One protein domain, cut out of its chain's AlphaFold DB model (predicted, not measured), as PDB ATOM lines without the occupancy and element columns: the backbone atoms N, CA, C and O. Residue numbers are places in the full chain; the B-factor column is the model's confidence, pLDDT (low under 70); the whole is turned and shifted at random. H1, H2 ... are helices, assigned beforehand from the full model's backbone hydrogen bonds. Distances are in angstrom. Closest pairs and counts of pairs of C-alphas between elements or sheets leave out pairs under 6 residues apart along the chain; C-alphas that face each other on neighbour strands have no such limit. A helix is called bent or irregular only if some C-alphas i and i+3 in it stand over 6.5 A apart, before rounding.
ATOM      1  N   ASP A 406      31.679  -7.549  30.341       87.44
ATOM      2  CA  ASP A 406      30.752  -7.414  31.463       87.44
ATOM      3  C   ASP A 406      29.548  -6.540  31.078       87.44
ATOM      4  O   ASP A 406      28.409  -6.956  31.303       87.44
ATOM      5  N   ASP A 407      29.775  -5.425  30.370       88.25
ATOM      6  CA  ASP A 407      28.695  -4.587  29.820       88.25
ATOM      7  C   ASP A 407      27.814  -5.383  28.851       88.25
ATOM      8  O   ASP A 407      26.588  -5.264  28.855       88.25
ATOM      9  N   LEU A 408      28.434  -6.218  28.008       89.62
ATOM     10  CA  LEU A 408      27.711  -7.056  27.058       89.62
ATOM     11  C   LEU A 408      26.860  -8.110  27.764       89.62
ATOM     12  O   LEU A 408      25.719  -8.334  27.363       89.62
ATOM     13  N   LEU A 409      27.381  -8.747  28.812       88.69
ATOM     14  CA  LEU A 409      26.637  -9.732  29.595       88.69
ATOM     15  C   LEU A 409      25.488  -9.098  30.380       88.69
ATOM     16  O   LEU A 409      24.396  -9.671  30.418       88.69
ATOM     17  N   GLU A 410      25.702  -7.931  30.982       87.81
ATOM     18  CA  GLU A 410      24.643  -7.183  31.658       87.81
ATOM     19  C   GLU A 410      23.551  -6.771  30.664       87.81
ATOM     20  O   GLU A 410      22.364  -7.011  30.899       87.81
ATOM     21  N   TRP A 411      23.951  -6.258  29.498       87.56
ATOM     22  CA  TRP A 411      23.035  -5.866  28.434       87.56
ATOM     23  C   TRP A 411      22.225  -7.040  27.878       87.56
ATOM     24  O   TRP A 411      21.014  -6.929  27.695       87.56
ATOM     25  N   VAL A 412      22.868  -8.188  27.652       85.50
ATOM     26  CA  VAL A 412      22.206  -9.420  27.200       85.50
ATOM     27  C   VAL A 412      21.162  -9.904  28.217       85.50
ATOM     28  O   VAL A 412      20.101 -10.401  27.829       85.50
ATOM     29  N   ARG A 413      21.443  -9.755  29.518       82.38
ATOM     30  CA  ARG A 413      20.521 -10.125  30.606       82.38
ATOM     31  C   ARG A 413      19.369  -9.131  30.764       82.38
ATOM     32  O   ARG A 413      18.309  -9.516  31.258       82.38
ATOM     33  N   ALA A 414      19.550  -7.880  30.351       77.06
ATOM     34  CA  ALA A 414      18.524  -6.854  30.446       77.06
ATOM     35  C   ALA A 414      17.380  -7.110  29.439       77.06
ATOM     36  O   ALA A 414      17.572  -7.128  28.222       77.06
ATOM     37  N   ASP A 415      16.145  -7.288  29.924       66.81
ATOM     38  CA  ASP A 415      14.970  -7.559  29.076       66.81
ATOM     39  C   ASP A 415      14.358  -6.277  28.479       66.81
ATOM     40  O   ASP A 415      13.172  -5.982  28.632       66.81
ATOM     41  N   ASN A 416      15.192  -5.485  27.801       64.06
ATOM     42  CA  ASN A 416      14.840  -4.124  27.383       64.06
ATOM     43  C   ASN A 416      14.449  -4.007  25.897       64.06
ATOM     44  O   ASN A 416      14.023  -2.939  25.460       64.06
ATOM     45  N   ALA A 417      14.559  -5.084  25.108       65.62
ATOM     46  CA  ALA A 417      14.301  -5.067  23.664       65.62
ATOM     47  C   ALA A 417      12.984  -5.782  23.275       65.62
ATOM     48  O   ALA A 417      12.705  -6.879  23.768       65.62
ATOM     49  N   PRO A 418      12.183  -5.236  22.336       65.00
ATOM     50  CA  PRO A 418      10.993  -5.900  21.807       65.00
ATOM     51  C   PRO A 418      11.302  -7.265  21.178       65.00
ATOM     52  O   PRO A 418      12.219  -7.399  20.362       65.00
ATOM     53  N   ARG A 419      10.467  -8.270  21.482       65.06
ATOM     54  CA  ARG A 419      10.615  -9.661  21.000       65.06
ATOM     55  C   ARG A 419      10.758  -9.789  19.478       65.06
ATOM     56  O   ARG A 419      11.401 -10.722  19.014       65.06
ATOM     57  N   SER A 420      10.183  -8.864  18.707       63.25
ATOM     58  CA  SER A 420      10.203  -8.885  17.238       63.25
ATOM     59  C   SER A 420      11.597  -8.716  16.623       63.25
ATOM     60  O   SER A 420      11.840  -9.268  15.553       63.25
ATOM     61  N   TYR A 421      12.512  -7.995  17.282       72.06
ATOM     62  CA  TYR A 421      13.861  -7.718  16.759       72.06
ATOM     63  C   TYR A 421      14.995  -8.088  17.726       72.06
ATOM     64  O   TYR A 421      16.152  -8.112  17.305       72.06
ATOM     65  N   LYS A 422      14.672  -8.440  18.982       79.38
ATOM     66  CA  LYS A 422      15.629  -8.845  20.028       79.38
ATOM     67  C   LYS A 422      16.631  -9.884  19.525       79.38
ATOM     68  O   LYS A 422      17.831  -9.693  19.646       79.38
ATOM     69  N   CYS A 423      16.133 -10.925  18.863       83.94
ATOM     70  CA  CYS A 423      16.954 -12.018  18.353       83.94
ATOM     71  C   CYS A 423      18.051 -11.543  17.377       83.94
ATOM     72  O   CYS A 423      19.217 -11.896  17.525       83.94
ATOM     73  N   ILE A 424      17.712 -10.689  16.406       85.81
ATOM     74  CA  ILE A 424      18.685 -10.181  15.426       85.81
ATOM     75  C   ILE A 424      19.666  -9.226  16.098       85.81
ATOM     76  O   ILE A 424      20.866  -9.318  15.851       85.81
ATOM     77  N   LEU A 425      19.158  -8.323  16.938       86.12
ATOM     78  CA  LEU A 425      19.974  -7.334  17.626       86.12
ATOM     79  C   LEU A 425      21.050  -8.017  18.479       86.12
ATOM     80  O   LEU A 425      22.232  -7.745  18.296       86.12
ATOM     81  N   THR A 426      20.655  -8.984  19.310       88.81
ATOM     82  CA  THR A 426      21.579  -9.757  20.145       88.81
ATOM     83  C   THR A 426      22.631 -10.489  19.311       88.81
ATOM     84  O   THR A 426      23.815 -10.418  19.634       88.81
ATOM     85  N   LEU A 427      22.244 -11.135  18.201       91.06
ATOM     86  CA  LEU A 427      23.208 -11.811  17.323       91.06
ATOM     87  C   LEU A 427      24.248 -10.840  16.758       91.06
ATOM     88  O   LEU A 427      25.440 -11.129  16.813       91.06
ATOM     89  N   ARG A 428      23.821  -9.688  16.227       91.06
ATOM     90  CA  ARG A 428      24.738  -8.728  15.592       91.06
ATOM     91  C   ARG A 428      25.662  -8.057  16.596       91.06
ATOM     92  O   ARG A 428      26.834  -7.879  16.279       91.06
ATOM     93  N   THR A 429      25.168  -7.736  17.787       92.00
ATOM     94  CA  THR A 429      25.988  -7.136  18.844       92.00
ATOM     95  C   THR A 429      27.065  -8.110  19.328       92.00
ATOM     96  O   THR A 429      28.234  -7.736  19.386       92.00
ATOM     97  N   ILE A 430      26.715  -9.378  19.586       94.06
ATOM     98  CA  ILE A 430      27.693 -10.395  20.019       94.06
ATOM     99  C   ILE A 430      28.698 -10.715  18.903       94.06
ATOM    100  O   ILE A 430      29.892 -10.854  19.162       94.06
ATOM    101  N   GLU A 431      28.246 -10.812  17.650       95.31
ATOM    102  CA  GLU A 431      29.141 -11.003  16.503       95.31
ATOM    103  C   GLU A 431      30.132  -9.846  16.351       95.31
ATOM    104  O   GLU A 431      31.322 -10.091  16.174       95.31
ATOM    105  N   ALA A 432      29.664  -8.596  16.445       94.19
ATOM    106  CA  ALA A 432      30.522  -7.416  16.364       94.19
ATOM    107  C   ALA A 432      31.579  -7.409  17.478       94.19
ATOM    108  O   ALA A 432      32.755  -7.186  17.190       94.19
ATOM    109  N   PHE A 433      31.176  -7.741  18.709       94.94
ATOM    110  CA  PHE A 433      32.086  -7.905  19.842       94.94
ATOM    111  C   PHE A 433      33.168  -8.946  19.568       94.94
ATOM    112  O   PHE A 433      34.359  -8.653  19.664       94.94
ATOM    113  N   MET A 434      32.778 -10.147  19.139       95.50
ATOM    114  CA  MET A 434      33.741 -11.208  18.856       95.50
ATOM    115  C   MET A 434      34.688 -10.845  17.719       95.50
ATOM    116  O   MET A 434      35.894 -11.059  17.822       95.50
ATOM    117  N   PHE A 435      34.169 -10.276  16.632       95.25
ATOM    118  CA  PHE A 435      35.005  -9.946  15.485       95.25
ATOM    119  C   PHE A 435      35.994  -8.826  15.811       95.25
ATOM    120  O   PHE A 435      37.149  -8.924  15.404       95.25
ATOM    121  N   ALA A 436      35.604  -7.827  16.607       92.25
ATOM    122  CA  ALA A 436      36.527  -6.799  17.087       92.25
ATOM    123  C   ALA A 436      37.644  -7.398  17.965       92.25
ATOM    124  O   ALA A 436      38.832  -7.142  17.737       92.25
ATOM    125  N   ARG A 437      37.279  -8.275  18.910       90.69
ATOM    126  CA  ARG A 437      38.218  -8.926  19.843       90.69
ATOM    127  C   ARG A 437      39.137  -9.952  19.188       90.69
ATOM    128  O   ARG A 437      40.202 -10.242  19.721       90.69
ATOM    129  N   SER A 438      38.803 -10.454  18.000       93.25
ATOM    130  CA  SER A 438      39.682 -11.363  17.248       93.25
ATOM    131  C   SER A 438      41.073 -10.774  16.957       93.25
ATOM    132  O   SER A 438      42.042 -11.523  16.837       93.25
ATOM    133  N   SER A 439      41.195  -9.443  16.897       90.62
ATOM    134  CA  SER A 439      42.470  -8.743  16.703       90.62
ATOM    135  C   SER A 439      43.469  -8.967  17.851       90.62
ATOM    136  O   SER A 439      44.683  -8.968  17.626       90.62
ATOM    137  N   GLU A 440      42.985  -9.252  19.064       88.19
ATOM    138  CA  GLU A 440      43.808  -9.556  20.243       88.19
ATOM    139  C   GLU A 440      44.604 -10.863  20.087       88.19
ATOM    140  O   GLU A 440      45.642 -11.043  20.726       88.19
ATOM    141  N   LEU A 441      44.177 -11.751  19.183       87.62
ATOM    142  CA  LEU A 441      44.878 -13.002  18.888       87.62
ATOM    143  C   LEU A 441      46.244 -12.772  18.222       87.62
ATOM    144  O   LEU A 441      47.142 -13.603  18.363       87.62
ATOM    145  N   ASN A 442      46.405 -11.650  17.513       77.56
ATOM    146  CA  ASN A 442      47.617 -11.314  16.762       77.56
ATOM    147  C   ASN A 442      48.548 -10.345  17.512       77.56
ATOM    148  O   ASN A 442      49.748 -10.291  17.229       77.56
ATOM    149  N   ASN A 443      48.029  -9.594  18.486       66.62
ATOM    150  CA  ASN A 443      48.820  -8.640  19.254       66.62
ATOM    151  C   ASN A 443      49.632  -9.357  20.343       66.62
ATOM    152  O   ASN A 443      49.103 -10.023  21.228       66.62
ATOM    153  N   SER A 444      50.960  -9.199  20.291       51.62
ATOM    154  CA  SER A 444      51.902  -9.789  21.259       51.62
ATOM    155  C   SER A 444      51.973  -9.028  22.594       51.62
ATOM    156  O   SER A 444      52.758  -9.404  23.463       51.62
ATOM    157  N   GLN A 445      51.184  -7.960  22.765       44.81
ATOM    158  CA  GLN A 445      51.099  -7.201  24.012       44.81
ATOM    159  C   GLN A 445      49.800  -7.528  24.771       44.81
ATOM    160  O   GLN A 445      48.713  -7.401  24.207       44.81
ATOM    161  N   PRO A 446      49.899  -7.969  26.038       46.25
ATOM    162  CA  PRO A 446      48.770  -8.421  26.837       46.25
ATOM    163  C   PRO A 446      48.026  -7.220  27.431       46.25
ATOM    164  O   PRO A 446      48.402  -6.705  28.476       46.25
ATOM    165  N   GLY A 447      46.973  -6.769  26.755       43.75
ATOM    166  CA  GLY A 447      46.058  -5.731  27.243       43.75
ATOM    167  C   GLY A 447      44.691  -6.282  27.652       43.75
ATOM    168  O   GLY A 447      43.684  -5.658  27.349       43.75
ATOM    169  N   GLY A 448      44.641  -7.471  28.260       48.81
ATOM    170  CA  GLY A 448      43.402  -8.052  28.779       48.81
ATOM    171  C   GLY A 448      43.470  -8.105  30.295       48.81
ATOM    172  O   GLY A 448      44.387  -8.728  30.825       48.81
ATOM    173  N   GLU A 449      42.542  -7.420  30.959       51.38
ATOM    174  CA  GLU A 449      42.349  -7.439  32.408       51.38
ATOM    175  C   GLU A 449      42.392  -8.881  32.935       51.38
ATOM    176  O   GLU A 449      41.755  -9.777  32.373       51.38
ATOM    177  N   ASP A 450      43.163  -9.102  34.001       54.19
ATOM    178  CA  ASP A 450      43.268 -10.371  34.729       54.19
ATOM    179  C   ASP A 450      41.947 -10.624  35.480       54.19
ATOM    180  O   ASP A 450      41.842 -10.532  36.699       54.19
ATOM    181  N   ASN A 451      40.871 -10.844  34.727       63.88
ATOM    182  CA  ASN A 451      39.547 -11.074  35.270       63.88
ATOM    183  C   ASN A 451      39.394 -12.582  35.483       63.88
ATOM    184  O   ASN A 451      39.243 -13.331  34.511       63.88
ATOM    185  N   GLU A 452      39.478 -13.044  36.735       67.94
ATOM    186  CA  GLU A 452      39.354 -14.460  37.128       67.94
ATOM    187  C   GLU A 452      38.116 -15.122  36.487       67.94
ATOM    188  O   GLU A 452      38.199 -16.248  36.001       67.94
ATOM    189  N   SER A 453      37.028 -14.363  36.308       80.12
ATOM    190  CA  SER A 453      35.754 -14.821  35.728       80.12
ATOM    191  C   SER A 453      35.684 -14.892  34.190       80.12
ATOM    192  O   SER A 453      34.670 -15.317  33.641       80.12
ATOM    193  N   PHE A 454      36.743 -14.528  33.451       86.06
ATOM    194  CA  PHE A 454      36.698 -14.417  31.979       86.06
ATOM    195  C   PHE A 454      36.192 -15.678  31.260       86.06
ATOM    196  O   PHE A 454      35.405 -15.575  30.322       86.06
ATOM    197  N   VAL A 455      36.648 -16.869  31.669       87.31
ATOM    198  CA  VAL A 455      36.276 -18.128  30.996       87.31
ATOM    199  C   VAL A 455      34.794 -18.434  31.216       87.31
ATOM    200  O   VAL A 455      34.094 -18.776  30.263       87.31
ATOM    201  N   GLU A 456      34.302 -18.241  32.440       89.12
ATOM    202  CA  GLU A 456      32.892 -18.427  32.801       89.12
ATOM    203  C   GLU A 456      31.992 -17.411  32.084       89.12
ATOM    204  O   GLU A 456      30.969 -17.779  31.502       89.12
ATOM    205  N   ASN A 457      32.412 -16.144  32.041       90.62
ATOM    206  CA  ASN A 457      31.711 -15.066  31.345       90.62
ATOM    207  C   ASN A 457      31.650 -15.318  29.831       90.62
ATOM    208  O   ASN A 457      30.588 -15.187  29.216       90.62
ATOM    209  N   MET A 458      32.756 -15.762  29.229       92.56
ATOM    210  CA  MET A 458      32.805 -16.130  27.814       92.56
ATOM    211  C   MET A 458      31.903 -17.333  27.510       92.56
ATOM    212  O   MET A 458      31.187 -17.335  26.507       92.56
ATOM    213  N   GLN A 459      31.884 -18.342  28.384       92.25
ATOM    214  CA  GLN A 459      30.987 -19.489  28.252       92.25
ATOM    215  C   GLN A 459      29.516 -19.061  28.342       92.25
ATOM    216  O   GLN A 459      28.723 -19.455  27.487       92.25
ATOM    217  N   SER A 460      29.162 -18.216  29.316       92.50
ATOM    218  CA  SER A 460      27.807 -17.673  29.469       92.50
ATOM    219  C   SER A 460      27.354 -16.916  28.216       92.50
ATOM    220  O   SER A 460      26.249 -17.151  27.720       92.50
ATOM    221  N   LEU A 461      28.232 -16.081  27.646       93.81
ATOM    222  CA  LEU A 461      27.959 -15.342  26.415       93.81
ATOM    223  C   LEU A 461      27.719 -16.280  25.223       93.81
ATOM    224  O   LEU A 461      26.766 -16.090  24.464       93.81
ATOM    225  N   ILE A 462      28.562 -17.304  25.056       94.88
ATOM    226  CA  ILE A 462      28.439 -18.271  23.958       94.88
ATOM    227  C   ILE A 462      27.177 -19.120  24.087       94.88
ATOM    228  O   ILE A 462      26.496 -19.326  23.080       94.88
ATOM    229  N   SER A 463      26.840 -19.589  25.289       93.69
ATOM    230  CA  SER A 463      25.600 -20.332  25.528       93.69
ATOM    231  C   SER A 463      24.383 -19.494  25.151       93.69
ATOM    232  O   SER A 463      23.551 -19.949  24.365       93.69
ATOM    233  N   HIS A 464      24.340 -18.233  25.587       92.38
ATOM    234  CA  HIS A 464      23.255 -17.331  25.218       92.38
ATOM    235  C   HIS A 464      23.194 -17.079  23.703       92.38
ATOM    236  O   HIS A 464      22.132 -17.147  23.087       92.38
ATOM    237  N   TYR A 465      24.342 -16.850  23.059       94.31
ATOM    238  CA  TYR A 465      24.405 -16.679  21.609       94.31
ATOM    239  C   TYR A 465      23.873 -17.908  20.851       94.31
ATOM    240  O   TYR A 465      23.169 -17.769  19.851       94.31
ATOM    241  N   GLN A 466      24.188 -19.120  21.317       94.25
ATOM    242  CA  GLN A 466      23.702 -20.362  20.717       94.25
ATOM    243  C   GLN A 466      22.188 -20.535  20.871       94.25
ATOM    244  O   GLN A 466      21.542 -20.950  19.905       94.25
ATOM    245  N   GLU A 467      21.629 -20.194  22.034       92.19
ATOM    246  CA  GLU A 467      20.183 -20.189  22.286       92.19
ATOM    247  C   GLU A 467      19.468 -19.245  21.314       92.19
ATOM    248  O   GLU A 467      18.598 -19.674  20.552       92.19
ATOM    249  N   VAL A 468      19.925 -17.992  21.237       90.25
ATOM    250  CA  VAL A 468      19.347 -16.974  20.348       90.25
ATOM    251  C   VAL A 468      19.507 -17.355  18.875       90.25
ATOM    252  O   VAL A 468      18.582 -17.181  18.081       90.25
ATOM    253  N   ALA A 469      20.645 -17.930  18.478       90.38
ATOM    254  CA  ALA A 469      20.836 -18.446  17.122       90.38
ATOM    255  C   ALA A 469      19.897 -19.627  16.814       90.38
ATOM    256  O   ALA A 469      19.492 -19.813  15.664       90.38
ATOM    257  N   GLY A 470      19.554 -20.433  17.823       89.75
ATOM    258  CA  GLY A 470      18.552 -21.491  17.740       89.75
ATOM    259  C   GLY A 470      17.154 -20.932  17.487       89.75
ATOM    260  O   GLY A 470      16.494 -21.365  16.540       89.75
ATOM    261  N   GLU A 471      16.747 -19.928  18.265       88.31
ATOM    262  CA  GLU A 471      15.480 -19.209  18.082       88.31
ATOM    263  C   GLU A 471      15.398 -18.551  16.701       88.31
ATOM    264  O   GLU A 471      14.409 -18.723  15.989       88.31
ATOM    265  N   TRP A 472      16.472 -17.879  16.271       87.12
ATOM    266  CA  TRP A 472      16.547 -17.212  14.970       87.12
ATOM    267  C   TRP A 472      16.230 -18.151  13.805       87.12
ATOM    268  O   TRP A 472      15.541 -17.772  12.861       87.12
ATOM    269  N   ARG A 473      16.709 -19.400  13.870       85.94
ATOM    270  CA  ARG A 473      16.482 -20.407  12.819       85.94
ATOM    271  C   ARG A 473      15.018 -20.828  12.698       85.94
ATOM    272  O   ARG A 473      14.643 -21.319  11.635       85.94
ATOM    273  N   GLN A 474      14.228 -20.673  13.761       84.25
ATOM    274  CA  GLN A 474      12.797 -20.987  13.769       84.25
ATOM    275  C   GLN A 474      11.943 -19.823  13.247       84.25
ATOM    276  O   GLN A 474      10.764 -20.011  12.948       84.25
ATOM    277  N   LEU A 475      12.515 -18.619  13.120       78.88
ATOM    278  CA  LEU A 475      11.793 -17.445  12.639       78.88
ATOM    279  C   LEU A 475      11.627 -17.466  11.103       78.88
ATOM    280  O   LEU A 475      12.503 -17.952  10.380       78.88
ATOM    281  N   PRO A 476      10.523 -16.908  10.566       70.75
ATOM    282  CA  PRO A 476      10.323 -16.778   9.124       70.75
ATOM    283  C   PRO A 476      11.470 -16.004   8.459       70.75
ATOM    284  O   PRO A 476      11.927 -14.991   8.985       70.75
ATOM    285  N   LYS A 477      11.897 -16.451   7.267       63.75
ATOM    286  CA  LYS A 477      13.028 -15.908   6.481       63.75
ATOM    287  C   LYS A 477      12.757 -14.506   5.898       63.75
ATOM    288  O   LYS A 477      12.791 -14.318   4.688       63.75
ATOM    289  N   ARG A 478      12.453 -13.524   6.747       57.75
ATOM    290  CA  ARG A 478      12.229 -12.109   6.392       57.75
ATOM    291  C   ARG A 478      13.441 -11.219   6.709       57.75
ATOM    292  O   ARG A 478      13.295 -10.012   6.839       57.75
ATOM    293  N   THR A 479      14.619 -11.808   6.912       60.97
ATOM    294  CA  THR A 479      15.800 -11.115   7.447       60.97
ATOM    295  C   THR A 479      16.881 -10.930   6.382       60.97
ATOM    296  O   THR A 479      16.939 -11.663   5.400       60.97
ATOM    297  N   SER A 480      17.737  -9.927   6.582       64.56
ATOM    298  CA  SER A 480      18.735  -9.449   5.614       64.56
ATOM    299  C   SER A 480      19.944 -10.370   5.394       64.56
ATOM    300  O   SER A 480      20.762 -10.081   4.527       64.56
ATOM    301  N   ILE A 481      20.092 -11.461   6.160       79.19
ATOM    302  CA  ILE A 481      21.243 -12.376   6.075       79.19
ATOM    303  C   ILE A 481      20.775 -13.798   5.766       79.19
ATOM    304  O   ILE A 481      19.865 -14.333   6.402       79.19
ATOM    305  N   LEU A 482      21.442 -14.427   4.797       85.88
ATOM    306  CA  LEU A 482      21.178 -15.805   4.392       85.88
ATOM    307  C   LEU A 482      21.508 -16.787   5.526       85.88
ATOM    308  O   LEU A 482      22.470 -16.618   6.274       85.88
ATOM    309  N   SER A 483      20.759 -17.890   5.614       87.00
ATOM    310  CA  SER A 483      20.970 -18.922   6.643       87.00
ATOM    311  C   SER A 483      22.376 -19.534   6.616       87.00
ATOM    312  O   SER A 483      22.915 -19.887   7.665       87.00
ATOM    313  N   VAL A 484      22.976 -19.652   5.429       89.62
ATOM    314  CA  VAL A 484      24.344 -20.163   5.236       89.62
ATOM    315  C   VAL A 484      25.380 -19.187   5.796       89.62
ATOM    316  O   VAL A 484      26.324 -19.605   6.469       89.62
ATOM    317  N   GLU A 485      25.171 -17.887   5.592       91.94
ATOM    318  CA  GLU A 485      26.034 -16.858   6.168       91.94
ATOM    319  C   GLU A 485      25.898 -16.824   7.697       91.94
ATOM    320  O   GLU A 485      26.907 -16.828   8.397       91.94
ATOM    321  N   GLN A 486      24.679 -16.898   8.248       91.69
ATOM    322  CA  GLN A 486      24.496 -16.923   9.706       91.69
ATOM    323  C   GLN A 486      25.191 -18.125  10.366       91.69
ATOM    324  O   GLN A 486      25.776 -17.994  11.441       91.69
ATOM    325  N   ARG A 487      25.174 -19.300   9.721       91.56
ATOM    326  CA  ARG A 487      25.918 -20.480  10.200       91.56
ATOM    327  C   ARG A 487      27.427 -20.247  10.195       91.56
ATOM    328  O   ARG A 487      28.104 -20.654  11.134       91.56
ATOM    329  N   SER A 488      27.931 -19.570   9.167       94.75
ATOM    330  CA  SER A 488      29.350 -19.216   9.050       94.75
ATOM    331  C   SER A 488      29.771 -18.218  10.132       94.75
ATOM    332  O   SER A 488      30.809 -18.396  10.762       94.75
ATOM    333  N   ARG A 489      28.927 -17.221  10.429       94.56
ATOM    334  CA  ARG A 489      29.135 -16.275  11.536       94.56
ATOM    335  C   ARG A 489      29.129 -16.971  12.894       94.56
ATOM    336  O   ARG A 489      30.024 -16.742  13.696       94.56
ATOM    337  N   GLN A 490      28.181 -17.879  13.135       94.62
ATOM    338  CA  GLN A 490      28.148 -18.674  14.365       94.62
ATOM    339  C   GLN A 490      29.403 -19.534  14.552       94.62
ATOM    340  O   GLN A 490      29.944 -19.565  15.655       94.62
ATOM    341  N   LEU A 491      29.879 -20.195  13.493       94.31
ATOM    342  CA  LEU A 491      31.143 -20.930  13.528       94.31
ATOM    343  C   LEU A 491      32.294 -20.005  13.949       94.31
ATOM    344  O   LEU A 491      33.052 -20.338  14.857       94.31
ATOM    345  N   LEU A 492      32.387 -18.830  13.325       96.12
ATOM    346  CA  LEU A 492      33.457 -17.873  13.580       96.12
ATOM    347  C   LEU A 492      33.424 -17.303  15.007       96.12
ATOM    348  O   LEU A 492      34.471 -17.219  15.644       96.12
ATOM    349  N   VAL A 493      32.242 -16.978  15.543       96.56
ATOM    350  CA  VAL A 493      32.052 -16.562  16.949       96.56
ATOM    351  C   VAL A 493      32.584 -17.640  17.897       96.56
ATOM    352  O   VAL A 493      33.384 -17.339  18.781       96.56
ATOM    353  N   MET A 494      32.204 -18.905  17.685       94.94
ATOM    354  CA  MET A 494      32.656 -20.017  18.531       94.94
ATOM    355  C   MET A 494      34.174 -20.217  18.466       94.94
ATOM    356  O   MET A 494      34.813 -20.445  19.490       94.94
ATOM    357  N   TRP A 495      34.763 -20.123  17.275       95.88
ATOM    358  CA  TRP A 495      36.205 -20.300  17.094       95.88
ATOM    359  C   TRP A 495      37.007 -19.137  17.671       95.88
ATOM    360  O   TRP A 495      38.075 -19.357  18.238       95.88
ATOM    361  N   THR A 496      36.479 -17.916  17.578       95.38
ATOM    362  CA  THR A 496      37.092 -16.736  18.195       95.38
ATOM    363  C   THR A 496      37.099 -16.872  19.715       95.38
ATOM    364  O   THR A 496      38.156 -16.754  20.328       95.38
ATOM    365  N   ALA A 497      35.957 -17.233  20.312       94.81
ATOM    366  CA  ALA A 497      35.849 -17.494  21.747       94.81
ATOM    367  C   ALA A 497      36.830 -18.575  22.211       94.81
ATOM    368  O   ALA A 497      37.555 -18.378  23.183       94.81
ATOM    369  N   PHE A 498      36.898 -19.693  21.479       94.31
ATOM    370  CA  PHE A 498      37.846 -20.766  21.761       94.31
ATOM    371  C   PHE A 498      39.294 -20.264  21.750       94.31
ATOM    372  O   PHE A 498      40.045 -20.568  22.672       94.31
ATOM    373  N   CYS A 499      39.695 -19.487  20.739       94.25
ATOM    374  CA  CYS A 499      41.070 -18.994  20.634       94.25
ATOM    375  C   CYS A 499      41.421 -18.011  21.761       94.25
ATOM    376  O   CYS A 499      42.518 -18.094  22.311       94.25
ATOM    377  N   LEU A 500      40.489 -17.133  22.144       91.94
ATOM    378  CA  LEU A 500      40.669 -16.198  23.261       91.94
ATOM    379  C   LEU A 500      40.786 -16.940  24.603       91.94
ATOM    380  O   LEU A 500      41.705 -16.685  25.380       91.94
ATOM    381  N   VAL A 501      39.910 -17.920  24.851       91.38
ATOM    382  CA  VAL A 501      39.980 -18.778  26.046       91.38
ATOM    383  C   VAL A 501      41.280 -19.578  26.058       91.38
ATOM    384  O   VAL A 501      41.967 -19.602  27.072       91.38
ATOM    385  N   HIS A 502      41.677 -20.163  24.928       91.94
ATOM    386  CA  HIS A 502      42.942 -20.886  24.805       91.94
ATOM    387  C   HIS A 502      44.147 -19.989  25.135       91.94
ATOM    388  O   HIS A 502      45.022 -20.401  25.896       91.94
ATOM    389  N   GLN A 503      44.179 -18.750  24.630       89.12
ATOM    390  CA  GLN A 503      45.239 -17.787  24.939       89.12
ATOM    391  C   GLN A 503      45.338 -17.508  26.447       89.12
ATOM    392  O   GLN A 503      46.452 -17.403  26.963       89.12
ATOM    393  N   LYS A 504      44.202 -17.438  27.160       86.81
ATOM    394  CA  LYS A 504      44.171 -17.304  28.624       86.81
ATOM    395  C   LYS A 504      44.613 -18.593  29.330       86.81
ATOM    396  O   LYS A 504      45.521 -18.547  30.155       86.81
ATOM    397  N   CYS A 505      44.056 -19.746  28.959       87.38
ATOM    398  CA  CYS A 505      44.370 -21.038  29.576       87.38
ATOM    399  C   CYS A 505      45.846 -21.423  29.443       87.38
ATOM    400  O   CYS A 505      46.397 -22.041  30.342       87.38
ATOM    401  N   VAL A 506      46.515 -21.059  28.348       88.06
ATOM    402  CA  VAL A 506      47.960 -21.281  28.185       88.06
ATOM    403  C   VAL A 506      48.785 -20.483  29.199       88.06
ATOM    404  O   VAL A 506      49.846 -20.953  29.613       88.06
ATOM    405  N   ARG A 507      48.332 -19.281  29.582       83.19
ATOM    406  CA  ARG A 507      49.014 -18.445  30.583       83.19
ATOM    407  C   ARG A 507      48.838 -19.019  31.983       83.19
ATOM    408  O   ARG A 507      49.810 -19.126  32.718       83.19
ATOM    409  N   GLU A 508      47.611 -19.405  32.310       85.25
ATOM    410  CA  GLU A 508      47.249 -19.952  33.619       85.25
ATOM    411  C   GLU A 508      47.798 -21.374  33.821       85.25
ATOM    412  O   GLU A 508      48.304 -21.715  34.888       85.25
ATOM    413  N   PHE A 509      47.794 -22.180  32.757       87.44
ATOM    414  CA  PHE A 509      48.243 -23.569  32.754       87.44
ATOM    415  C   PHE A 509      49.324 -23.792  31.686       87.44
ATOM    416  O   PHE A 509      49.038 -24.267  30.580       87.44
ATOM    417  N   PRO A 510      50.608 -23.534  32.006       86.88
ATOM    418  CA  PRO A 510      51.706 -23.635  31.044       86.88
ATOM    419  C   PRO A 510      51.864 -25.009  30.383       86.88
ATOM    420  O   PRO A 510      52.456 -25.103  29.309       86.88
ATOM    421  N   LEU A 511      51.336 -26.091  30.973       88.44
ATOM    422  CA  LEU A 511      51.351 -27.424  30.359       88.44
ATOM    423  C   LEU A 511      50.632 -27.445  28.997       88.44
ATOM    424  O   LEU A 511      51.091 -28.136  28.086       88.44
ATOM    425  N   CYS A 512      49.577 -26.640  28.832       86.94
ATOM    426  CA  CYS A 512      48.841 -26.483  27.575       86.94
ATOM    427  C   CYS A 512      49.745 -25.992  26.433       86.94
ATOM    428  O   CYS A 512      49.522 -26.343  25.278       86.94
ATOM    429  N   SER A 513      50.824 -25.258  26.748       88.44
ATOM    430  CA  SER A 513      51.772 -24.750  25.746       88.44
ATOM    431  C   SER A 513      52.534 -25.831  24.972       88.44
ATOM    432  O   SER A 513      53.126 -25.534  23.939       88.44
ATOM    433  N   LYS A 514      52.510 -27.085  25.445       89.62
ATOM    434  CA  LYS A 514      53.178 -28.231  24.806       89.62
ATOM    435  C   LYS A 514      52.305 -28.963  23.783       89.62
ATOM    436  O   LYS A 514      52.784 -29.902  23.149       89.62
ATOM    437  N   TYR A 515      51.042 -28.570  23.646       92.75
ATOM    438  CA  TYR A 515      50.061 -29.257  22.814       92.75
ATOM    439  C   TYR A 515      49.535 -28.348  21.699       92.75
ATOM    440  O   TYR A 515      49.546 -27.116  21.794       92.75
ATOM    441  N   ASN A 516      49.079 -28.978  20.621       93.25
ATOM    442  CA  ASN A 516      48.469 -28.296  19.487       93.25
ATOM    443  C   ASN A 516      46.965 -28.074  19.715       93.25
ATOM    444  O   ASN A 516      46.304 -28.812  20.447       93.25
ATOM    445  N   ILE A 517      46.414 -27.084  19.019       93.81
ATOM    446  CA  ILE A 517      44.974 -26.859  18.898       93.81
ATOM    447  C   ILE A 517      44.395 -27.905  17.937       93.81
ATOM    448  O   ILE A 517      44.877 -28.044  16.811       93.81
ATOM    449  N   ALA A 518      43.343 -28.612  18.360       91.38
ATOM    450  CA  ALA A 518      42.687 -29.653  17.560       91.38
ATOM    451  C   ALA A 518      41.880 -29.134  16.354       91.38
ATOM    452  O   ALA A 518      41.596 -29.898  15.434       91.38
ATOM    453  N   LEU A 519      41.493 -27.855  16.336       91.25
ATOM    454  CA  LEU A 519      40.756 -27.258  15.221       91.25
ATOM    455  C   LEU A 519      41.664 -27.089  13.988       91.25
ATOM    456  O   LEU A 519      42.716 -26.458  14.072       91.25
ATOM    457  N   ASP A 520      41.241 -27.592  12.822       90.62
ATOM    458  CA  ASP A 520      41.945 -27.344  11.554       90.62
ATOM    459  C   ASP A 520      41.504 -26.012  10.938       90.62
ATOM    460  O   ASP A 520      40.396 -25.882  10.414       90.62
ATOM    461  N   TRP A 521      42.408 -25.030  10.931       92.38
ATOM    462  CA  TRP A 521      42.189 -23.714  10.326       92.38
ATOM    463  C   TRP A 521      41.736 -23.777   8.858       92.38
ATOM    464  O   TRP A 521      41.061 -22.858   8.392       92.38
ATOM    465  N   LYS A 522      42.050 -24.848   8.110       92.69
ATOM    466  CA  LYS A 522      41.601 -25.011   6.716       92.69
ATOM    467  C   LYS A 522      40.085 -25.146   6.597       92.69
ATOM    468  O   LYS A 522      39.543 -24.774   5.556       92.69
ATOM    469  N   ASN A 523      39.402 -25.607   7.644       89.88
ATOM    470  CA  ASN A 523      37.944 -25.720   7.656       89.88
ATOM    471  C   ASN A 523      37.255 -24.351   7.609       89.88
ATOM    472  O   ASN A 523      36.111 -24.262   7.179       89.88
ATOM    473  N   LEU A 524      37.951 -23.259   7.948       91.25
ATOM    474  CA  LEU A 524      37.411 -21.906   7.789       91.25
ATOM    475  C   LEU A 524      37.238 -21.500   6.316       91.25
ATOM    476  O   LEU A 524      36.464 -20.593   6.033       91.25
ATOM    477  N   LYS A 525      37.877 -22.189   5.357       88.25
ATOM    478  CA  LYS A 525      37.731 -21.896   3.916       88.25
ATOM    479  C   LYS A 525      36.312 -22.093   3.385       88.25
ATOM    480  O   LYS A 525      35.993 -21.560   2.329       88.25
ATOM    481  N   VAL A 526      35.484 -22.875   4.079       89.12
ATOM    482  CA  VAL A 526      34.090 -23.121   3.682       89.12
ATOM    483  C   VAL A 526      33.117 -22.071   4.234       89.12
ATOM    484  O   VAL A 526      31.925 -22.139   3.946       89.12
ATOM    485  N   ALA A 527      33.600 -21.120   5.043       90.81
ATOM    486  CA  ALA A 527      32.774 -20.063   5.607       90.81
ATOM    487  C   ALA A 527      32.334 -19.075   4.516       90.81
ATOM    488  O   ALA A 527      33.147 -18.555   3.756       90.81
ATOM    489  N   VAL A 528      31.034 -18.787   4.472       92.19
ATOM    490  CA  VAL A 528      30.433 -17.799   3.571       92.19
ATOM    491  C   VAL A 528      30.184 -16.528   4.373       92.19
ATOM    492  O   VAL A 528      29.279 -16.492   5.204       92.19
ATOM    493  N   LEU A 529      31.003 -15.499   4.154       91.00
ATOM    494  CA  LEU A 529      30.950 -14.223   4.872       91.00
ATOM    495  C   LEU A 529      30.969 -13.072   3.861       91.00
ATOM    496  O   LEU A 529      31.792 -13.074   2.949       91.00
ATOM    497  N   SER A 530      30.071 -12.099   4.022       85.88
ATOM    498  CA  SER A 530      29.936 -10.946   3.114       85.88
ATOM    499  C   SER A 530      30.617  -9.675   3.637       85.88
ATOM    500  O   SER A 530      31.008  -8.814   2.855       85.88
ATOM    501  N   ASN A 531      30.786  -9.554   4.959       86.38
ATOM    502  CA  ASN A 531      31.358  -8.370   5.600       86.38
ATOM    503  C   ASN A 531      32.876  -8.514   5.821       86.38
ATOM    504  O   ASN A 531      33.342  -9.523   6.355       86.38
ATOM    505  N   ARG A 532      33.622  -7.451   5.499       91.62
ATOM    506  CA  ARG A 532      35.057  -7.288   5.763       91.62
ATOM    507  C   ARG A 532      35.449  -7.572   7.216       91.62
ATOM    508  O   ARG A 532      36.372  -8.344   7.422       91.62
ATOM    509  N   THR A 533      34.723  -7.063   8.214       91.25
ATOM    510  CA  THR A 533      35.061  -7.293   9.637       91.25
ATOM    511  C   THR A 533      35.048  -8.782  10.002       91.25
ATOM    512  O   THR A 533      35.884  -9.252  10.767       91.25
ATOM    513  N   ALA A 534      34.124  -9.551   9.418       92.25
ATOM    514  CA  ALA A 534      34.058 -10.994   9.627       92.25
ATOM    515  C   ALA A 534      35.185 -11.733   8.882       92.25
ATOM    516  O   ALA A 534      35.712 -12.720   9.389       92.25
ATOM    517  N   LEU A 535      35.581 -11.258   7.696       94.75
ATOM    518  CA  LEU A 535      36.732 -11.798   6.963       94.75
ATOM    519  C   LEU A 535      38.048 -11.539   7.706       94.75
ATOM    520  O   LEU A 535      38.866 -12.451   7.816       94.75
ATOM    521  N   ASP A 536      38.227 -10.342   8.258       94.44
ATOM    522  CA  ASP A 536      39.405  -9.977   9.049       94.44
ATOM    523  C   ASP A 536      39.490 -10.842  10.317       94.44
ATOM    524  O   ASP A 536      40.544 -11.406  10.624       94.44
ATOM    525  N   ALA A 537      38.359 -11.060  10.999       95.31
ATOM    526  CA  ALA A 537      38.293 -11.958  12.150       95.31
ATOM    527  C   ALA A 537      38.602 -13.418  11.789       95.31
ATOM    528  O   ALA A 537      39.351 -14.093  12.498       95.31
ATOM    529  N   LEU A 538      38.091 -13.903  10.652       96.19
ATOM    530  CA  LEU A 538      38.419 -15.230  10.128       96.19
ATOM    531  C   LEU A 538      39.922 -15.374   9.878       96.19
ATOM    532  O   LEU A 538      40.502 -16.405  10.224       96.19
ATOM    533  N   GLN A 539      40.560 -14.351   9.307       94.88
ATOM    534  CA  GLN A 539      42.003 -14.347   9.083       94.88
ATOM    535  C   GLN A 539      42.783 -14.373  10.399       94.88
ATOM    536  O   GLN A 539      43.707 -15.178  10.510       94.88
ATOM    537  N   CYS A 540      42.395 -13.575  11.399       95.19
ATOM    538  CA  CYS A 540      43.044 -13.563  12.714       95.19
ATOM    539  C   CYS A 540      42.976 -14.941  13.389       95.19
ATOM    540  O   CYS A 540      43.998 -15.485  13.806       95.19
ATOM    541  N   VAL A 541      41.794 -15.566  13.411       95.94
ATOM    542  CA  VAL A 541      41.600 -16.914  13.972       95.94
ATOM    543  C   VAL A 541      42.425 -17.960  13.210       95.94
ATOM    544  O   VAL A 541      43.112 -18.782  13.819       95.94
ATOM    545  N   ALA A 542      42.400 -17.929  11.874       95.38
ATOM    546  CA  ALA A 542      43.158 -18.872  11.056       95.38
ATOM    547  C   ALA A 542      44.675 -18.723  11.253       95.38
ATOM    548  O   ALA A 542      45.389 -19.726  11.349       95.38
ATOM    549  N   GLN A 543      45.168 -17.483  11.324       94.69
ATOM    550  CA  GLN A 543      46.572 -17.167  11.581       94.69
ATOM    551  C   GLN A 543      47.003 -17.632  12.970       94.69
ATOM    552  O   GLN A 543      48.050 -18.268  13.078       94.69
ATOM    553  N   TYR A 544      46.183 -17.398  13.997       95.06
ATOM    554  CA  TYR A 544      46.455 -17.833  15.364       95.06
ATOM    555  C   TYR A 544      46.608 -19.356  15.461       95.06
ATOM    556  O   TYR A 544      47.649 -19.847  15.894       95.06
ATOM    557  N   ILE A 545      45.615 -20.115  14.977       94.12
ATOM    558  CA  ILE A 545      45.630 -21.587  15.026       94.12
ATOM    559  C   ILE A 545      46.815 -22.146  14.236       94.12
ATOM    560  O   ILE A 545      47.555 -23.007  14.719       94.12
ATOM    561  N   ARG A 546      47.023 -21.650  13.009       94.25
ATOM    562  CA  ARG A 546      48.133 -22.084  12.154       94.25
ATOM    563  C   ARG A 546      49.482 -21.768  12.796       94.25
ATOM    564  O   ARG A 546      50.356 -22.630  12.810       94.25
ATOM    565  N   GLY A 547      49.656 -20.546  13.291       92.06
ATOM    566  CA  GLY A 547      50.890 -20.080  13.917       92.06
ATOM    567  C   GLY A 547      51.225 -20.874  15.175       92.06
ATOM    568  O   GLY A 547      52.364 -21.308  15.333       92.06
ATOM    569  N   TRP A 548      50.224 -21.139  16.018       93.12
ATOM    570  CA  TRP A 548      50.377 -21.954  17.219       93.12
ATOM    571  C   TRP A 548      50.820 -23.381  16.893       93.12
ATOM    572  O   TRP A 548      51.866 -23.828  17.361       93.12
ATOM    573  N   ASN A 549      50.080 -24.072  16.022       92.88
ATOM    574  CA  ASN A 549      50.352 -25.473  15.698       92.88
ATOM    575  C   ASN A 549      51.703 -25.670  14.992       92.88
ATOM    576  O   ASN A 549      52.352 -26.697  15.188       92.88
ATOM    577  N   LEU A 550      52.148 -24.685  14.199       91.06
ATOM    578  CA  LEU A 550      53.485 -24.687  13.599       91.06
ATOM    579  C   LEU A 550      54.593 -24.460  14.633       91.06
ATOM    580  O   LEU A 550      55.644 -25.087  14.533       91.06
ATOM    581  N   LYS A 551      54.377 -23.565  15.604       88.88
ATOM    582  CA  LYS A 551      55.372 -23.224  16.630       88.88
ATOM    583  C   LYS A 551      55.558 -24.346  17.650       88.88
ATOM    584  O   LYS A 551      56.686 -24.621  18.044       88.88
ATOM    585  N   THR A 552      54.464 -24.957  18.093       87.31
ATOM    586  CA  THR A 552      54.487 -25.967  19.157       87.31
ATOM    587  C   THR A 552      54.908 -27.337  18.631       87.31
ATOM    588  O   THR A 552      55.684 -28.027  19.287       87.31
ATOM    589  N   GLY A 553      54.414 -27.743  17.451       82.50
ATOM    590  CA  GLY A 553      54.730 -29.049  16.855       82.50
ATOM    591  C   GLY A 553      54.279 -30.256  17.695       82.50
ATOM    592  O   GLY A 553      54.793 -31.355  17.503       82.50
ATOM    593  N   GLY A 554      53.354 -30.050  18.641       84.06
ATOM    594  CA  GLY A 554      52.877 -31.067  19.581       84.06
ATOM    595  C   GLY A 554      51.697 -31.888  19.053       84.06
ATOM    596  O   GLY A 554      51.209 -31.686  17.942       84.06
ATOM    597  N   GLN A 555      51.197 -32.817  19.866       89.88
ATOM    598  CA  GLN A 555      49.957 -33.541  19.558       89.88
ATOM    599  C   GLN A 555      48.718 -32.687  19.896       89.88
ATOM    600  O   GLN A 555      48.791 -31.860  20.811       89.88
ATOM    601  N   PRO A 556      47.594 -32.833  19.168       91.25
ATOM    602  CA  PRO A 556      46.409 -32.003  19.369       91.25
ATOM    603  C   PRO A 556      45.669 -32.361  20.665       91.25
ATOM    604  O   PRO A 556      45.344 -33.522  20.904       91.25
ATOM    605  N   LEU A 557      45.369 -31.357  21.488       89.31
ATOM    606  CA  LEU A 557      44.598 -31.524  22.722       89.31
ATOM    607  C   LEU A 557      43.090 -31.467  22.435       89.31
ATOM    608  O   LEU A 557      42.645 -30.640  21.639       89.31
ATOM    609  N   PHE A 558      42.307 -32.321  23.099       88.19
ATOM    610  CA  PHE A 558      40.849 -32.444  22.938       88.19
ATOM    611  C   PHE A 558      40.394 -32.821  21.517       88.19
ATOM    612  O   PHE A 558      39.297 -32.462  21.084       88.19
ATOM    613  N   HIS A 559      41.227 -33.551  20.771       88.25
ATOM    614  CA  HIS A 559      40.855 -34.028  19.444       88.25
ATOM    615  C   HIS A 559      39.804 -35.146  19.540       88.25
ATOM    616  O   HIS A 559      39.975 -36.125  20.262       88.25
ATOM    617  N   LEU A 560      38.702 -35.024  18.793       84.19
ATOM    618  CA  LEU A 560      37.560 -35.942  18.921       84.19
ATOM    619  C   LEU A 560      37.871 -37.376  18.469       84.19
ATOM    620  O   LEU A 560      37.274 -38.315  18.988       84.19
ATOM    621  N   THR A 561      38.784 -37.551  17.510       85.44
ATOM    622  CA  THR A 561      39.153 -38.879  16.982       85.44
ATOM    623  C   THR A 561      40.413 -39.467  17.610       85.44
ATOM    624  O   THR A 561      40.665 -40.649  17.422       85.44
ATOM    625  N   ASP A 562      41.219 -38.656  18.299       85.94
ATOM    626  CA  ASP A 562      42.493 -39.071  18.895       85.94
ATOM    627  C   ASP A 562      42.568 -38.513  20.319       85.94
ATOM    628  O   ASP A 562      42.857 -37.336  20.537       85.94
ATOM    629  N   GLN A 563      42.215 -39.355  21.291       89.50
ATOM    630  CA  GLN A 563      42.109 -38.948  22.692       89.50
ATOM    631  C   GLN A 563      43.393 -39.195  23.488       89.50
ATOM    632  O   GLN A 563      43.526 -38.654  24.588       89.50
ATOM    633  N   ASP A 564      44.360 -39.933  22.937       89.44
ATOM    634  CA  ASP A 564      45.605 -40.294  23.622       89.44
ATOM    635  C   ASP A 564      46.384 -39.067  24.133       89.44
ATOM    636  O   ASP A 564      46.792 -39.064  25.302       89.44
ATOM    637  N   PRO A 565      46.526 -37.967  23.358       89.88
ATOM    638  CA  PRO A 565      47.193 -36.758  23.840       89.88
ATOM    639  C   PRO A 565      46.458 -36.104  25.015       89.88
ATOM    640  O   PRO A 565      47.092 -35.543  25.909       89.88
ATOM    641  N   THR A 566      45.126 -36.199  25.027       90.38
ATOM    642  CA  THR A 566      44.267 -35.627  26.073       90.38
ATOM    643  C   THR A 566      44.371 -36.427  27.365       90.38
ATOM    644  O   THR A 566      44.525 -35.840  28.434       90.38
ATOM    645  N   PHE A 567      44.379 -37.760  27.284       91.25
ATOM    646  CA  PHE A 567      44.635 -38.601  28.453       91.25
ATOM    647  C   PHE A 567      46.049 -38.384  28.991       91.25
ATOM    648  O   PHE A 567      46.223 -38.189  30.191       91.25
ATOM    649  N   ALA A 568      47.058 -38.334  28.117       88.62
ATOM    650  CA  ALA A 568      48.435 -38.059  28.518       88.62
ATOM    651  C   ALA A 568      48.599 -36.675  29.168       88.62
ATOM    652  O   ALA A 568      49.424 -36.514  30.067       88.62
ATOM    653  N   PHE A 569      47.833 -35.678  28.719       90.44
ATOM    654  CA  PHE A 569      47.751 -34.373  29.369       90.44
ATOM    655  C   PHE A 569      47.119 -34.485  30.760       90.44
ATOM    656  O   PHE A 569      47.729 -34.029  31.722       90.44
ATOM    657  N   ALA A 570      45.959 -35.139  30.887       88.81
ATOM    658  CA  ALA A 570      45.257 -35.301  32.163       88.81
ATOM    659  C   ALA A 570      46.127 -35.998  33.222       88.81
ATOM    660  O   ALA A 570      46.201 -35.531  34.352       88.81
ATOM    661  N   TRP A 571      46.863 -37.045  32.836       88.81
ATOM    662  CA  TRP A 571      47.820 -37.741  33.707       88.81
ATOM    663  C   TRP A 571      48.995 -36.877  34.176       88.81
ATOM    664  O   TRP A 571      49.583 -37.172  35.207       88.81
ATOM    665  N   LYS A 572      49.389 -35.864  33.398       88.25
ATOM    666  CA  LYS A 572      50.465 -34.926  33.761       88.25
ATOM    667  C   LYS A 572      49.954 -33.703  34.520       88.25
ATOM    668  O   LYS A 572      50.768 -32.953  35.051       88.25
ATOM    669  N   PHE A 573      48.652 -33.450  34.445       85.50
ATOM    670  CA  PHE A 573      47.990 -32.299  35.040       85.50
ATOM    671  C   PHE A 573      47.437 -32.609  36.437       85.50
ATOM    672  O   PHE A 573      47.460 -31.726  37.291       85.50
ATOM    673  N   ALA A 574      46.950 -33.839  36.649       77.19
ATOM    674  CA  ALA A 574      46.635 -34.404  37.963       77.19
ATOM    675  C   ALA A 574      47.913 -34.688  38.762       77.19
ATOM    676  O   ALA A 574      47.864 -34.510  40.001       77.19
TER     677      ALA A 574
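AT A GLANCE: This is residues 406 to 574 of the 574 residues of an uncharacterized protein of Phytophthora fragariae (UniProt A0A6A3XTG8). A bundle of four long helices has H4 at its core: H3 runs back beside H4, while H2 and H7 cross H4 steeply. H1 packs on H3, the short H6 packs on H7, and H8 lies far out beyond the short H5, touching no helix. The printed part has 169 residues with eight named helices, H1 to H8 in chain order, and no named strand; the class is all helix. It is compact, with a radius of gyration of the C-alphas of 17.2 A, and spans 50 by 34 by 30 A.

IN THESE COORDINATES: H4, the longest helix, holds residues 483 to 508 and measures 37.7 A, from C-alpha 483 at (20.970, -18.922, 6.643) to C-alpha 508 at (47.249, -19.952, 33.619). H3, residues 454 to 474, measures 30.8 A, and H7, residues 532 to 552, 30.1 A. H2, residues 419 to 441, measures 34.5 A and is irregular: C-alphas 420 and 423 are 7.5 A apart. The shorter helices are H1, residues 406 to 413, H5, residues 510 to 514, H6, residues 521 to 526, and H8, residues 564 to 573, which ends at C-alpha 573 (47.990, -32.299, 35.040).

HOW THE PARTS SIT: H4 is the hub, touching four helices. H3 and H4 form a hairpin at a shallow tilt of 10 degrees, opposite ways; their closest C-alphas, of Val 455 and Val 501, are 6.2 A apart. H4 touches H7 with residues 489 to 499 alone, at a steep tilt of 41 degrees, closest at the C-alphas of Thr 496 and Val 541, 6.2 A. H2 touches H4 with residues 431 to 441 alone, at a steep tilt of 45 degrees, closest at the C-alphas of Met 434 and Val 493, 5.9 A. H2 also touches H7, closest at the C-alphas of Phe 435 and Ala 537, 5.1 A. H4 and H5 touch only at the corner, and only just, with 3 pairs of C-alphas within 8 A; the closest, of Val 506 and Cys 512, are 5.3 A apart. H1 and H3 only just touch, with 3 pairs within 8 A, the closest being Leu 409 and Leu 461, 6.6 A. H6 and H7 form a hairpin, closest at the C-alphas of Trp 521 and Ala 542, 5.0 A. H5 and H8 are close but not clearly touching: the C-alphas of Leu 511 and Phe 573 are 7.5 A apart. Every O i to N i+4 pair is within hydrogen-bond range in H1, H7 and H8; the counts are 14 of 19 in H2, 16 of 17 in H3, 21 of 22 in H4, 0 of 1 in H5 and 0 of 2 in H6, where O i to N i+3 gives 2 of 2 in H5 and 3 of 3 in H6.

THE WHOLE: The two C-alphas farthest apart, of Arg 478 and Lys 572, are 52.3 A apart. The printed part has no cut and ends at residue 574, the chain's last. The links H2 to H3 and H7 to H8 are long. Mean pLDDT of the printed part is 86.1; residues 415 to 420, 443 to 452 and 477 to 480 are under 70.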